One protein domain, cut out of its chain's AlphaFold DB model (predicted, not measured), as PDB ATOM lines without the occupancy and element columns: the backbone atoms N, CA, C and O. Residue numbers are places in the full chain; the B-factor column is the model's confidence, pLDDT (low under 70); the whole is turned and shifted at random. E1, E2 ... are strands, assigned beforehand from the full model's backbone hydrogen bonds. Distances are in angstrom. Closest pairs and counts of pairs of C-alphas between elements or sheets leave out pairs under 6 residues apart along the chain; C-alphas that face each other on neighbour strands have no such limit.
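AT A GLANCE: This is residues 52 to 140 of the 591 residues of the protein "Peptidase_C25 domain-containing protein" of Bacteroidetes bacterium OLB11 (UniProt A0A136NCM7). Two small three-stranded sheets stand face to face as a long, loosely closed sandwich, with E2, E6 and E5 in one layer and E1, E4 and E3 in the other. The strand E4 runs on into E5, passing from one sheet to the other, while a long link, residues 83 to 100, joins the sheets from E2 to E3. The printed part has 89 residues with no named helix and six named strands, E1 to E6 along the chain, and its class is all strand. Both sheets are antiparallel, in the orders E2 - E6 - E5 and E1 - E4 - E3. The whole is only just loose, close to compact, with a radius of gyration of the C-alphas of 14.8 A and spans of 46 by 27 by 17 A.

HOW THE PARTS SIT: Begin at E6, residues 128 to 139, the inner strand of its sheet. Its antiparallel neighbour E2, residues 72 to 82, runs at 160 degrees to it, and here you find N 76 and O 135 at 2.8 A. E2 bends by 61 degrees at residue 77, and E6 bends by 68 degrees at residue 132. Beside E6 is also E5, residues 120 to 122, in a hairpin with it at 117 degrees; look for N 121 and O 129, 2.9 A apart. In the other sheet, which is strongly twisted, E4, residues 110 to 118, is the inner strand. Its edge neighbour E1, residues 58 to 65, is antiparallel at 156 degrees, with N 61 and O 115 at 2.9 A. On the other side of E4, E3, residues 101 to 107, forms a hairpin with it at 155 degrees, with N 103 and O 114 at 2.9 A. In this sandwich, two sheets face to face, the facing parts are 12.3 A centre to centre and the best planes 29 degrees apart. Between the sheets, the closest C-alphas of E2 and E3 are those of Val 73 and Val 102, 7.6 A. E1 and E6 are only just apart, their closest C-alphas 8.3 A from each other.

IN THESE COORDINATES: Find C-alpha 58 at (-27.307, 21.814, 6.008); from there E1 runs 21.2 A to C-alpha 65. E2 spans 28.6 A, E3 19.2 A, E4 25.6 A and the short E5 7.0 A. E6, the longest strand by residues, runs 30.0 A from C-alpha 128 at (-27.495, 26.911, 18.913) to C-alpha 139 at (-16.470, 32.784, -8.337).

THE WHOLE: Look for the two C-alphas farthest apart at Asn 85 and Lys 109, 46.4 A. The printed part has no cut. The link E2 to E3 is long, with 18 residues; E1 to E2 is short, and E3 to E4, E4 to E5 and E5 to E6 are tight. The mean pLDDT of the printed part is 87.5, and no printed residue is under 70.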
ATOM      1  N   ILE A  52     -35.037  20.438  15.548       78.75
ATOM      2  CA  ILE A  52     -34.042  20.452  14.466       78.75
ATOM      3  C   ILE A  52     -33.848  19.022  13.944       78.75
ATOM      4  O   ILE A  52     -33.239  18.193  14.632       78.75
ATOM      5  N   PRO A  53     -34.356  18.685  12.749       74.44
ATOM      6  CA  PRO A  53     -34.155  17.367  12.173       74.44
ATOM      7  C   PRO A  53     -32.765  17.257  11.518       74.44
ATOM      8  O   PRO A  53     -32.205  18.221  10.995       74.44
ATOM      9  N   VAL A  54     -32.194  16.047  11.530       70.25
ATOM     10  CA  VAL A  54     -30.810  15.766  11.083       70.25
ATOM     11  C   VAL A  54     -30.547  16.231   9.642       70.25
ATOM     12  O   VAL A  54     -29.450  16.677   9.317       70.25
ATOM     13  N   ASN A  55     -31.552  16.143   8.770       75.19
ATOM     14  CA  ASN A  55     -31.467  16.497   7.353       75.19
ATOM     15  C   ASN A  55     -31.563  18.006   7.067       75.19
ATOM     16  O   ASN A  55     -31.393  18.390   5.914       75.19
ATOM     17  N   GLU A  56     -31.822  18.846   8.072       80.94
ATOM     18  CA  GLU A  56     -31.944  20.304   7.913       80.94
ATOM     19  C   GLU A  56     -30.751  21.073   8.490       80.94
ATOM     20  O   GLU A  56     -30.672  22.291   8.350       80.94
ATOM     21  N   VAL A  57     -29.766  20.374   9.070       84.88
ATOM     22  CA  VAL A  57     -28.520  20.986   9.572       84.88
ATOM     23  C   VAL A  57     -27.745  21.690   8.448       84.88
ATOM     24  O   VAL A  57     -27.058  22.683   8.694       84.88
ATOM     25  N   TYR A  58     -27.899  21.222   7.205       86.50
ATOM     26  CA  TYR A  58     -27.307  21.814   6.008       86.50
ATOM     27  C   TYR A  58     -28.361  22.025   4.922       86.50
ATOM     28  O   TYR A  58     -29.197  21.159   4.675       86.50
ATOM     29  N   LYS A  59     -28.253  23.142   4.200       88.94
ATOM     30  CA  LYS A  59     -28.942  23.364   2.926       88.94
ATOM     31  C   LYS A  59     -27.971  23.055   1.792       88.94
ATOM     32  O   LYS A  59     -26.816  23.471   1.852       88.94
ATOM     33  N   VAL A  60     -28.432  22.343   0.767       88.25
ATOM     34  CA  VAL A  60     -27.636  22.053  -0.434       88.25
ATOM     35  C   VAL A  60     -28.055  23.008  -1.547       88.25
ATOM     36  O   VAL A  60     -29.209  22.989  -1.969       88.25
ATOM     37  N   GLU A  61     -27.127  23.821  -2.045       90.00
ATOM     38  CA  GLU A  61     -27.320  24.604  -3.267       90.00
ATOM     39  C   GLU A  61     -26.539  23.997  -4.428       90.00
ATOM     40  O   GLU A  61     -25.366  23.662  -4.288       90.00
ATOM     41  N   ARG A  62     -27.183  23.876  -5.594       91.44
ATOM     42  CA  ARG A  62     -26.533  23.449  -6.835       91.44
ATOM     43  C   ARG A  62     -26.270  24.660  -7.724       91.44
ATOM     44  O   ARG A  62     -27.185  25.436  -7.989       91.44
ATOM     45  N   ARG A  63     -25.036  24.800  -8.208       90.94
ATOM     46  CA  ARG A  63     -24.628  25.832  -9.172       90.94
ATOM     47  C   ARG A  63     -23.938  25.178 -10.353       90.94
ATOM     48  O   ARG A  63     -22.971  24.454 -10.148       90.94
ATOM     49  N   ASP A  64     -24.424  25.421 -11.562       91.44
ATOM     50  CA  ASP A  64     -23.697  25.008 -12.760       91.44
ATOM     51  C   ASP A  64     -22.394  25.810 -12.860       91.44
ATOM     52  O   ASP A  64     -22.354  26.991 -12.516       91.44
ATOM     53  N   LEU A  65     -21.331  25.137 -13.288       88.00
ATOM     54  CA  LEU A  65     -20.004  25.705 -13.471       88.00
ATOM     55  C   LEU A  65     -19.652  25.697 -14.956       88.00
ATOM     56  O   LEU A  65     -19.961  24.736 -15.667       88.00
ATOM     57  N   ALA A  66     -18.948  26.723 -15.418       84.88
ATOM     58  CA  ALA A  66     -18.373  26.739 -16.755       84.88
ATOM     59  C   ALA A  66     -17.263  25.683 -16.902       84.88
ATOM     60  O   ALA A  66     -17.112  25.100 -17.975       84.88
ATOM     61  N   ASN A  67     -16.509  25.403 -15.829       81.56
ATOM     62  CA  ASN A  67     -15.408  24.435 -15.833       81.56
ATOM     63  C   ASN A  67     -15.479  23.451 -14.652       81.56
ATOM     64  O   ASN A  67     -15.952  23.786 -13.569       81.56
ATOM     65  N   TYR A  68     -14.949  22.229 -14.822       84.81
ATOM     66  CA  TYR A  68     -14.820  21.248 -13.728       84.81
ATOM     67  C   TYR A  68     -13.662  21.609 -12.792       84.81
ATOM     68  O   TYR A  68     -12.602  20.981 -12.791       84.81
ATOM     69  N   GLN A  69     -13.839  22.686 -12.038       84.25
ATOM     70  CA  GLN A  69     -12.856  23.214 -11.103       84.25
ATOM     71  C   GLN A  69     -13.547  23.682  -9.837       84.25
ATOM     72  O   GLN A  69     -14.696  24.109  -9.878       84.25
ATOM     73  N   MET A  70     -12.834  23.600  -8.715       87.25
ATOM     74  CA  MET A  70     -13.360  24.057  -7.436       87.25
ATOM     75  C   MET A  70     -13.584  25.577  -7.500       87.25
ATOM     76  O   MET A  70     -12.597  26.309  -7.635       87.25
ATOM     77  N   PRO A  71     -14.834  26.068  -7.422       89.88
ATOM     78  CA  PRO A  71     -15.080  27.499  -7.370       89.88
ATOM     79  C   PRO A  71     -14.663  28.049  -6.002       89.88
ATOM     80  O   PRO A  71     -14.642  27.333  -4.998       89.88
ATOM     81  N   GLN A  72     -14.364  29.342  -5.947       90.25
ATOM     82  CA  GLN A  72     -14.296  30.060  -4.680       90.25
ATOM     83  C   GLN A  72     -15.722  30.370  -4.239       90.25
ATOM     84  O   GLN A  72     -16.481  30.981  -4.990       90.25
ATOM     85  N   VAL A  73     -16.090  29.907  -3.047       90.94
ATOM     86  CA  VAL A  73     -17.426  30.104  -2.484       90.94
ATOM     87  C   VAL A  73     -17.301  30.885  -1.191       90.94
ATOM     88  O   VAL A  73     -16.606  30.455  -0.270       90.94
ATOM     89  N   GLU A  74     -18.001  32.008  -1.127       89.94
ATOM     90  CA  GLU A  74     -18.049  32.882   0.039       89.94
ATOM     91  C   GLU A  74     -19.500  33.089   0.460       89.94
ATOM     92  O   GLU A  74     -20.394  33.247  -0.373       89.94
ATOM     93  N   ILE A  75     -19.729  33.080   1.772       90.00
ATOM     94  CA  ILE A  75     -21.018  33.435   2.352       90.00
ATOM     95  C   ILE A  75     -20.880  34.840   2.930       90.00
ATOM     96  O   ILE A  75     -20.081  35.074   3.836       90.00
ATOM     97  N   LEU A  76     -21.660  35.769   2.390       89.75
ATOM     98  CA  LEU A  76     -21.674  37.180   2.750       89.75
ATOM     99  C   LEU A  76     -22.965  37.513   3.508       89.75
ATOM    100  O   LEU A  76     -23.946  36.772   3.453       89.75
ATOM    101  N   ASN A  77     -22.969  38.642   4.222       91.25
ATOM    102  CA  ASN A  77     -24.166  39.213   4.857       91.25
ATOM    103  C   ASN A  77     -24.961  38.219   5.731       91.25
ATOM    104  O   ASN A  77     -26.195  38.215   5.740       91.25
ATOM    105  N   ILE A  78     -24.242  37.369   6.472       91.44
ATOM    106  CA  ILE A  78     -24.821  36.337   7.335       91.44
ATOM    107  C   ILE A  78     -25.591  36.985   8.487       91.44
ATOM    108  O   ILE A  78     -25.047  37.799   9.233       91.44
ATOM    109  N   LYS A  79     -26.844  36.567   8.675       91.69
ATOM    110  CA  LYS A  79     -27.645  36.880   9.862       91.69
ATOM    111  C   LYS A  79     -28.063  35.592  10.546       91.69
ATOM    112  O   LYS A  79     -28.605  34.699   9.893       91.69
ATOM    113  N   THR A  80     -27.848  35.520  11.854       92.12
ATOM    114  CA  THR A  80     -28.248  34.388  12.689       92.12
ATOM    115  C   THR A  80     -29.241  34.821  13.764       92.12
ATOM    116  O   THR A  80     -29.348  36.003  14.095       92.12
ATOM    117  N   THR A  81     -30.000  33.864  14.292       92.44
ATOM    118  CA  THR A  81     -30.839  34.044  15.480       92.44
ATOM    119  C   THR A  81     -30.609  32.899  16.450       92.44
ATOM    120  O   THR A  81     -30.487  31.744  16.040       92.44
ATOM    121  N   LYS A  82     -30.576  33.203  17.747       90.19
ATOM    122  CA  LYS A  82     -30.478  32.186  18.796       90.19
ATOM    123  C   LYS A  82     -31.771  31.378  18.865       90.19
ATOM    124  O   LYS A  82     -32.858  31.950  18.785       90.19
ATOM    125  N   ILE A  83     -31.652  30.063  19.033       88.06
ATOM    126  CA  ILE A  83     -32.797  29.179  19.266       88.06
ATOM    127  C   ILE A  83     -32.948  28.964  20.766       88.06
ATOM    128  O   ILE A  83     -32.030  28.491  21.439       88.06
ATOM    129  N   ASN A  84     -34.132  29.272  21.286       81.75
ATOM    130  CA  ASN A  84     -34.479  28.990  22.669       81.75
ATOM    131  C   ASN A  84     -34.965  27.539  22.792       81.75
ATOM    132  O   ASN A  84     -35.890  27.127  22.093       81.75
ATOM    133  N   ASN A  85     -34.347  26.775  23.700       81.62
ATOM    134  CA  ASN A  85     -34.656  25.364  23.975       81.62
ATOM    135  C   ASN A  85     -34.667  24.457  22.717       81.62
ATOM    136  O   ASN A  85     -35.688  23.822  22.432       81.62
ATOM    137  N   PRO A  86     -33.556  24.382  21.953       82.62
ATOM    138  CA  PRO A  86     -33.483  23.539  20.763       82.62
ATOM    139  C   PRO A  86     -33.654  22.056  21.127       82.62
ATOM    140  O   PRO A  86     -33.052  21.569  22.085       82.62
ATOM    141  N   LYS A  87     -34.459  21.324  20.349       83.38
ATOM    142  CA  LYS A  87     -34.640  19.871  20.494       83.38
ATOM    143  C   LYS A  87     -34.047  19.143  19.293       83.38
ATOM    144  O   LYS A  87     -34.480  19.364  18.164       83.38
ATOM    145  N   TYR A  88     -33.084  18.259  19.536       83.44
ATOM    146  CA  TYR A  88     -32.401  17.478  18.502       83.44
ATOM    147  C   TYR A  88     -31.916  16.120  19.044       83.44
ATOM    148  O   TYR A  88     -31.713  15.987  20.250       83.44
ATOM    149  N   PRO A  89     -31.731  15.099  18.185       80.62
ATOM    150  CA  PRO A  89     -31.100  13.835  18.569       80.62
ATOM    151  C   PRO A  89     -29.636  14.012  19.008       80.62
ATOM    152  O   PRO A  89     -28.901  14.768  18.374       80.62
ATOM    153  N   ASP A  90     -29.177  13.221  19.985       79.00
ATOM    154  CA  ASP A  90     -27.781  13.226  20.483       79.00
ATOM    155  C   ASP A  90     -26.723  12.936  19.399       79.00
ATOM    156  O   ASP A  90     -25.537  13.202  19.573       79.00
ATOM    157  N   SER A  91     -27.139  12.367  18.265       75.75
ATOM    158  CA  SER A  91     -26.268  12.067  17.130       75.75
ATOM    159  C   SER A  91     -25.951  13.278  16.246       75.75
ATOM    160  O   SER A  91     -25.051  13.179  15.409       75.75
ATOM    161  N   ILE A  92     -26.666  14.402  16.387       80.44
ATOM    162  CA  ILE A  92     -26.400  15.600  15.584       80.44
ATOM    163  C   ILE A  92     -25.118  16.278  16.068       80.44
ATOM    164  O   ILE A  92     -24.967  16.608  17.240       80.44
ATOM    165  N   GLN A  93     -24.210  16.530  15.127       82.56
ATOM    166  CA  GLN A  93     -23.026  17.357  15.329       82.56
ATOM    167  C   GLN A  93     -23.217  18.667  14.567       82.56
ATOM    168  O   GLN A  93     -23.305  18.667  13.336       82.56
ATOM    169  N   PHE A  94     -23.298  19.777  15.297       86.94
ATOM    170  CA  PHE A  94     -23.419  21.101  14.699       86.94
ATOM    171  C   PHE A  94     -22.036  21.659  14.340       86.94
ATOM    172  O   PHE A  94     -21.094  21.540  15.129       86.94
ATOM    173  N   PRO A  95     -21.881  22.292  13.168       87.50
ATOM    174  CA  PRO A  95     -20.666  23.023  12.847       87.50
ATOM    175  C   PRO A  95     -20.490  24.226  13.786       87.50
ATOM    176  O   PRO A  95     -21.456  24.822  14.254       87.50
ATOM    177  N   LYS A  96     -19.237  24.608  14.048       89.69
ATOM    178  CA  LYS A  96     -18.903  25.770  14.898       89.69
ATOM    179  C   LYS A  96     -18.854  27.098  14.137       89.69
ATOM    180  O   LYS A  96     -18.700  28.151  14.742       89.69
ATOM    181  N   ALA A  97     -18.928  27.046  12.810       88.69
ATOM    182  CA  ALA A  97     -18.863  28.204  11.931       88.69
ATOM    183  C   ALA A  97     -19.701  27.965  10.671       88.69
ATOM    184  O   ALA A  97     -19.891  26.823  10.242       88.69
ATOM    185  N   ILE A  98     -20.178  29.051  10.064       89.62
ATOM    186  CA  ILE A  98     -20.946  29.024   8.815       89.62
ATOM    187  C   ILE A  98     -19.953  29.039   7.654       89.62
ATOM    188  O   ILE A  98     -19.750  30.049   6.984       89.62
ATOM    189  N   THR A  99     -19.290  27.902   7.455       88.81
ATOM    190  CA  THR A  99     -18.336  27.705   6.360       88.81
ATOM    191  C   THR A  99     -18.955  26.761   5.329       88.81
ATOM    192  O   THR A  99     -19.324  25.639   5.692       88.81
ATOM    193  N   PRO A 100     -19.094  27.173   4.054       89.81
ATOM    194  CA  PRO A 100     -19.653  26.310   3.025       89.81
ATOM    195  C   PRO A 100     -18.703  25.146   2.732       89.81
ATOM    196  O   PRO A 100     -17.492  25.330   2.616       89.81
ATOM    197  N   THR A 101     -19.252  23.945   2.558       89.88
ATOM    198  CA  THR A 101     -18.503  22.805   2.009       89.88
ATOM    199  C   THR A 101     -18.890  22.615   0.555       89.88
ATOM    200  O   THR A 101     -20.067  22.444   0.243       89.88
ATOM    201  N   VAL A 102     -17.912  22.651  -0.344       88.44
ATOM    202  CA  VAL A 102     -18.150  22.592  -1.788       88.44
ATOM    203  C   VAL A 102     -17.709  21.240  -2.326       88.44
ATOM    204  O   VAL A 102     -16.581  20.810  -2.101       88.44
ATOM    205  N   PHE A 103     -18.593  20.595  -3.077       88.31
ATOM    206  CA  PHE A 103     -18.284  19.414  -3.872       88.31
ATOM    207  C   PHE A 103     -18.496  19.756  -5.337       88.31
ATOM    208  O   PHE A 103     -19.579  20.200  -5.705       88.31
ATOM    209  N   ILE A 104     -17.497  19.525  -6.179       89.19
ATOM    210  CA  ILE A 104     -17.680  19.610  -7.629       89.19
ATOM    211  C   ILE A 104     -18.024  18.237  -8.189       89.19
ATOM    212  O   ILE A 104     -17.494  17.216  -7.750       89.19
ATOM    213  N   SER A 105     -18.931  18.213  -9.152       87.06
ATOM    214  CA  SER A 105     -19.312  17.012  -9.877       87.06
ATOM    215  C   SER A 105     -19.637  17.367 -11.328       87.06
ATOM    216  O   SER A 105     -19.652  18.533 -11.723       87.06
ATOM    217  N   MET A 106     -19.774  16.345 -12.162       83.00
ATOM    218  CA  MET A 106     -20.082  16.498 -13.573       83.00
ATOM    219  C   MET A 106     -21.259  15.600 -13.901       83.00
ATOM    220  O   MET A 106     -21.231  14.398 -13.651       83.00
ATOM    221  N   GLU A 107     -22.285  16.184 -14.500       79.62
ATOM    222  CA  GLU A 107     -23.450  15.464 -14.982       79.62
ATOM    223  C   GLU A 107     -23.618  15.781 -16.463       79.62
ATOM    224  O   GLU A 107     -23.802  16.931 -16.841       79.62
ATOM    225  N   ARG A 108     -23.525  14.761 -17.325       76.25
ATOM    226  CA  ARG A 108     -23.729  14.907 -18.781       76.25
ATOM    227  C   ARG A 108     -22.887  16.031 -19.405       76.25
ATOM    228  O   ARG A 108     -23.396  16.832 -20.179       76.25
ATOM    229  N   LYS A 109     -21.592  16.072 -19.065       74.94
ATOM    230  CA  LYS A 109     -20.621  17.097 -19.504       74.94
ATOM    231  C   LYS A 109     -20.896  18.518 -18.970       74.94
ATOM    232  O   LYS A 109     -20.134  19.419 -19.295       74.94
ATOM    233  N   GLN A 110     -21.896  18.709 -18.107       84.62
ATOM    234  CA  GLN A 110     -22.103  19.944 -17.352       84.62
ATOM    235  C   GLN A 110     -21.434  19.815 -15.981       84.62
ATOM    236  O   GLN A 110     -21.819  18.968 -15.170       84.62
ATOM    237  N   ALA A 111     -20.409  20.626 -15.724       88.81
ATOM    238  CA  ALA A 111     -19.838  20.741 -14.388       88.81
ATOM    239  C   ALA A 111     -20.825  21.479 -13.472       88.81
ATOM    240  O   ALA A 111     -21.518  22.395 -13.915       88.81
ATOM    241  N   PHE A 112     -20.900  21.077 -12.207       92.81
ATOM    242  CA  PHE A 112     -21.688  21.766 -11.191       92.81
ATOM    243  C   PHE A 112     -21.034  21.650  -9.809       92.81
ATOM    244  O   PHE A 112     -20.342  20.676  -9.512       92.81
ATOM    245  N   ALA A 113     -21.277  22.636  -8.954       92.31
ATOM    246  CA  ALA A 113     -20.951  22.618  -7.538       92.31
ATOM    247  C   ALA A 113     -22.206  22.312  -6.712       92.31
ATOM    248  O   ALA A 113     -23.229  22.982  -6.857       92.31
ATOM    249  N   SER A 114     -22.105  21.333  -5.816       93.94
ATOM    250  CA  SER A 114     -23.006  21.140  -4.681       93.94
ATOM    251  C   SER A 114     -22.396  21.818  -3.460       93.94
ATOM    252  O   SER A 114     -21.355  21.390  -2.958       93.94
ATOM    253  N   ILE A 115     -23.033  22.881  -2.989       92.56
ATOM    254  CA  ILE A 115     -22.568  23.725  -1.892       92.56
ATOM    255  C   ILE A 115     -23.431  23.419  -0.667       92.56
ATOM    256  O   ILE A 115     -24.622  23.723  -0.646       92.56
ATOM    257  N   LEU A 116     -22.835  22.792   0.344       91.88
ATOM    258  CA  LEU A 116     -23.467  22.520   1.632       91.88
ATOM    259  C   LEU A 116     -23.254  23.715   2.549       91.88
ATOM    260  O   LEU A 116     -22.124  24.033   2.917       91.88
ATOM    261  N   ILE A 117     -24.351  24.350   2.939       93.00
ATOM    262  CA  ILE A 117     -24.360  25.558   3.756       93.00
ATOM    263  C   ILE A 117     -24.938  25.205   5.126       93.00
ATOM    264  O   ILE A 117     -26.122  24.847   5.187       93.00
ATOM    265  N   PRO A 118     -24.158  25.315   6.219       92.56
ATOM    266  CA  PRO A 118     -24.684  25.183   7.573       92.56
ATOM    267  C   PRO A 118     -25.913  26.068   7.782       92.56
ATOM    268  O   PRO A 118     -25.859  27.265   7.517       92.56
ATOM    269  N   GLN A 119     -27.021  25.486   8.231       92.94
ATOM    270  CA  GLN A 119     -28.216  26.238   8.632       92.94
ATOM    271  C   GLN A 119     -28.270  26.457  10.144       92.94
ATOM    272  O   GLN A 119     -28.986  27.338  10.608       92.94
ATOM    273  N   TYR A 120     -27.489  25.683  10.898       93.12
ATOM    274  CA  TYR A 120     -27.401  25.748  12.349       93.12
ATOM    275  C   TYR A 120     -25.933  25.670  12.766       93.12
ATOM    276  O   TYR A 120     -25.196  24.833  12.237       93.12
ATOM    277  N   ILE A 121     -25.516  26.508  13.712       92.12
ATOM    278  CA  ILE A 121     -24.179  26.462  14.312       92.12
ATOM    279  C   ILE A 121     -24.256  26.359  15.826       92.12
ATOM    280  O   ILE A 121     -25.204  26.843  16.442       92.12
ATOM    281  N   GLN A 122     -23.230  25.754  16.416       92.31
ATOM    282  CA  GLN A 122     -23.049  25.720  17.861       92.31
ATOM    283  C   GLN A 122     -21.960  26.701  18.287       92.31
ATOM    284  O   GLN A 122     -20.817  26.620  17.832       92.31
ATOM    285  N   GLN A 123     -22.326  27.603  19.193       89.56
ATOM    286  CA  GLN A 123     -21.422  28.562  19.812       89.56
ATOM    287  C   GLN A 123     -20.616  27.913  20.948       89.56
ATOM    288  O   GLN A 123     -20.935  26.827  21.437       89.56
ATOM    289  N   ASN A 124     -19.557  28.587  21.404       86.88
ATOM    290  CA  ASN A 124     -18.685  28.076  22.474       86.88
ATOM    291  C   ASN A 124     -19.410  27.876  23.820       86.88
ATOM    292  O   ASN A 124     -18.956  27.083  24.640       86.88
ATOM    293  N   ASP A 125     -20.526  28.574  24.045       87.44
ATOM    294  CA  ASP A 125     -21.395  28.427  25.220       87.44
ATOM    295  C   ASP A 125     -22.436  27.297  25.065       87.44
ATOM    296  O   ASP A 125     -23.373  27.199  25.855       87.44
ATOM    297  N   ASN A 126     -22.273  26.443  24.046       84.81
ATOM    298  CA  ASN A 126     -23.191  25.387  23.610       84.81
ATOM    299  C   ASN A 126     -24.556  25.868  23.104       84.81
ATOM    300  O   ASN A 126     -25.408  25.027  22.806       84.81
ATOM    301  N   SER A 127     -24.784  27.176  22.965       89.25
ATOM    302  CA  SER A 127     -26.020  27.660  22.360       89.25
ATOM    303  C   SER A 127     -26.057  27.401  20.854       89.25
ATOM    304  O   SER A 127     -25.025  27.391  20.181       89.25
ATOM    305  N   ILE A 128     -27.263  27.152  20.336       91.56
ATOM    306  CA  ILE A 128     -27.495  26.911  18.913       91.56
ATOM    307  C   ILE A 128     -28.065  28.173  18.278       91.56
ATOM    308  O   ILE A 128     -29.056  28.733  18.757       91.56
ATOM    309  N   GLU A 129     -27.461  28.589  17.173       93.12
ATOM    310  CA  GLU A 129     -27.968  29.662  16.331       93.12
ATOM    311  C   GLU A 129     -28.403  29.120  14.972       93.12
ATOM    312  O   GLU A 129     -27.701  28.318  14.358       93.12
ATOM    313  N   LYS A 130     -29.555  29.593  14.493       92.94
ATOM    314  CA  LYS A 130     -30.073  29.333  13.152       92.94
ATOM    315  C   LYS A 130     -29.675  30.456  12.208       92.94
ATOM    316  O   LYS A 130     -29.812  31.630  12.545       92.94
ATOM    317  N   VAL A 131     -29.262  30.107  11.001       92.19
ATOM    318  CA  VAL A 131     -29.052  31.050   9.902       92.19
ATOM    319  C   VAL A 131     -30.408  31.523   9.377       92.19
ATOM    320  O   VAL A 131     -31.233  30.722   8.948       92.19
ATOM    321  N   VAL A 132     -30.638  32.834   9.410       92.12
ATOM    322  CA  VAL A 132     -31.876  33.480   8.944       92.12
ATOM    323  C   VAL A 132     -31.731  33.953   7.500       92.12
ATOM    324  O   VAL A 132     -32.648  33.799   6.697       92.12
ATOM    325  N   SER A 133     -30.576  34.524   7.155       91.00
ATOM    326  CA  SER A 133     -30.281  34.982   5.796       91.00
ATOM    327  C   SER A 133     -28.783  35.008   5.527       91.00
ATOM    328  O   SER A 133     -27.988  35.197   6.448       91.00
ATOM    329  N   TYR A 134     -28.414  34.876   4.260       93.31
ATOM    330  CA  TYR A 134     -27.059  35.066   3.755       93.31
ATOM    331  C   TYR A 134     -27.103  35.358   2.254       93.31
ATOM    332  O   TYR A 134     -28.104  35.088   1.587       93.31
ATOM    333  N   GLU A 135     -25.994  35.853   1.722       91.56
ATOM    334  CA  GLU A 135     -25.720  35.936   0.292       91.56
ATOM    335  C   GLU A 135     -24.627  34.931  -0.068       91.56
ATOM    336  O   GLU A 135     -23.626  34.814   0.637       91.56
ATOM    337  N   LEU A 136     -24.822  34.177  -1.149       91.12
ATOM    338  CA  LEU A 136     -23.851  33.194  -1.621       91.12
ATOM    339  C   LEU A 136     -23.140  33.736  -2.858       91.12
ATOM    340  O   LEU A 136     -23.758  33.850  -3.917       91.12
ATOM    341  N   SER A 137     -21.846  34.024  -2.733       91.38
ATOM    342  CA  SER A 137     -21.002  34.378  -3.872       91.38
ATOM    343  C   SER A 137     -20.220  33.160  -4.353       91.38
ATOM    344  O   SER A 137     -19.602  32.454  -3.555       91.38
ATOM    345  N   VAL A 138     -20.252  32.902  -5.663       89.94
ATOM    346  CA  VAL A 138     -19.547  31.787  -6.307       89.94
ATOM    347  C   VAL A 138     -18.731  32.342  -7.467       89.94
ATOM    348  O   VAL A 138     -19.288  32.808  -8.459       89.94
ATOM    349  N   HIS A 139     -17.409  32.291  -7.337       88.69
ATOM    350  CA  HIS A 139     -16.470  32.784  -8.337       88.69
ATOM    351  C   HIS A 139     -15.647  31.634  -8.918       88.69
ATOM    352  O   HIS A 139     -14.908  30.946  -8.212       88.69
ATOM    353  N   GLU A 140     -15.744  31.436 -10.230       86.69
ATOM    354  CA  GLU A 140     -14.886  30.502 -10.953       86.69
ATOM    355  C   GLU A 140     -13.551  31.172 -11.294       86.69
ATOM    356  O   GLU A 140     -13.512  32.260 -11.873       86.69
TER     357      GLU A 140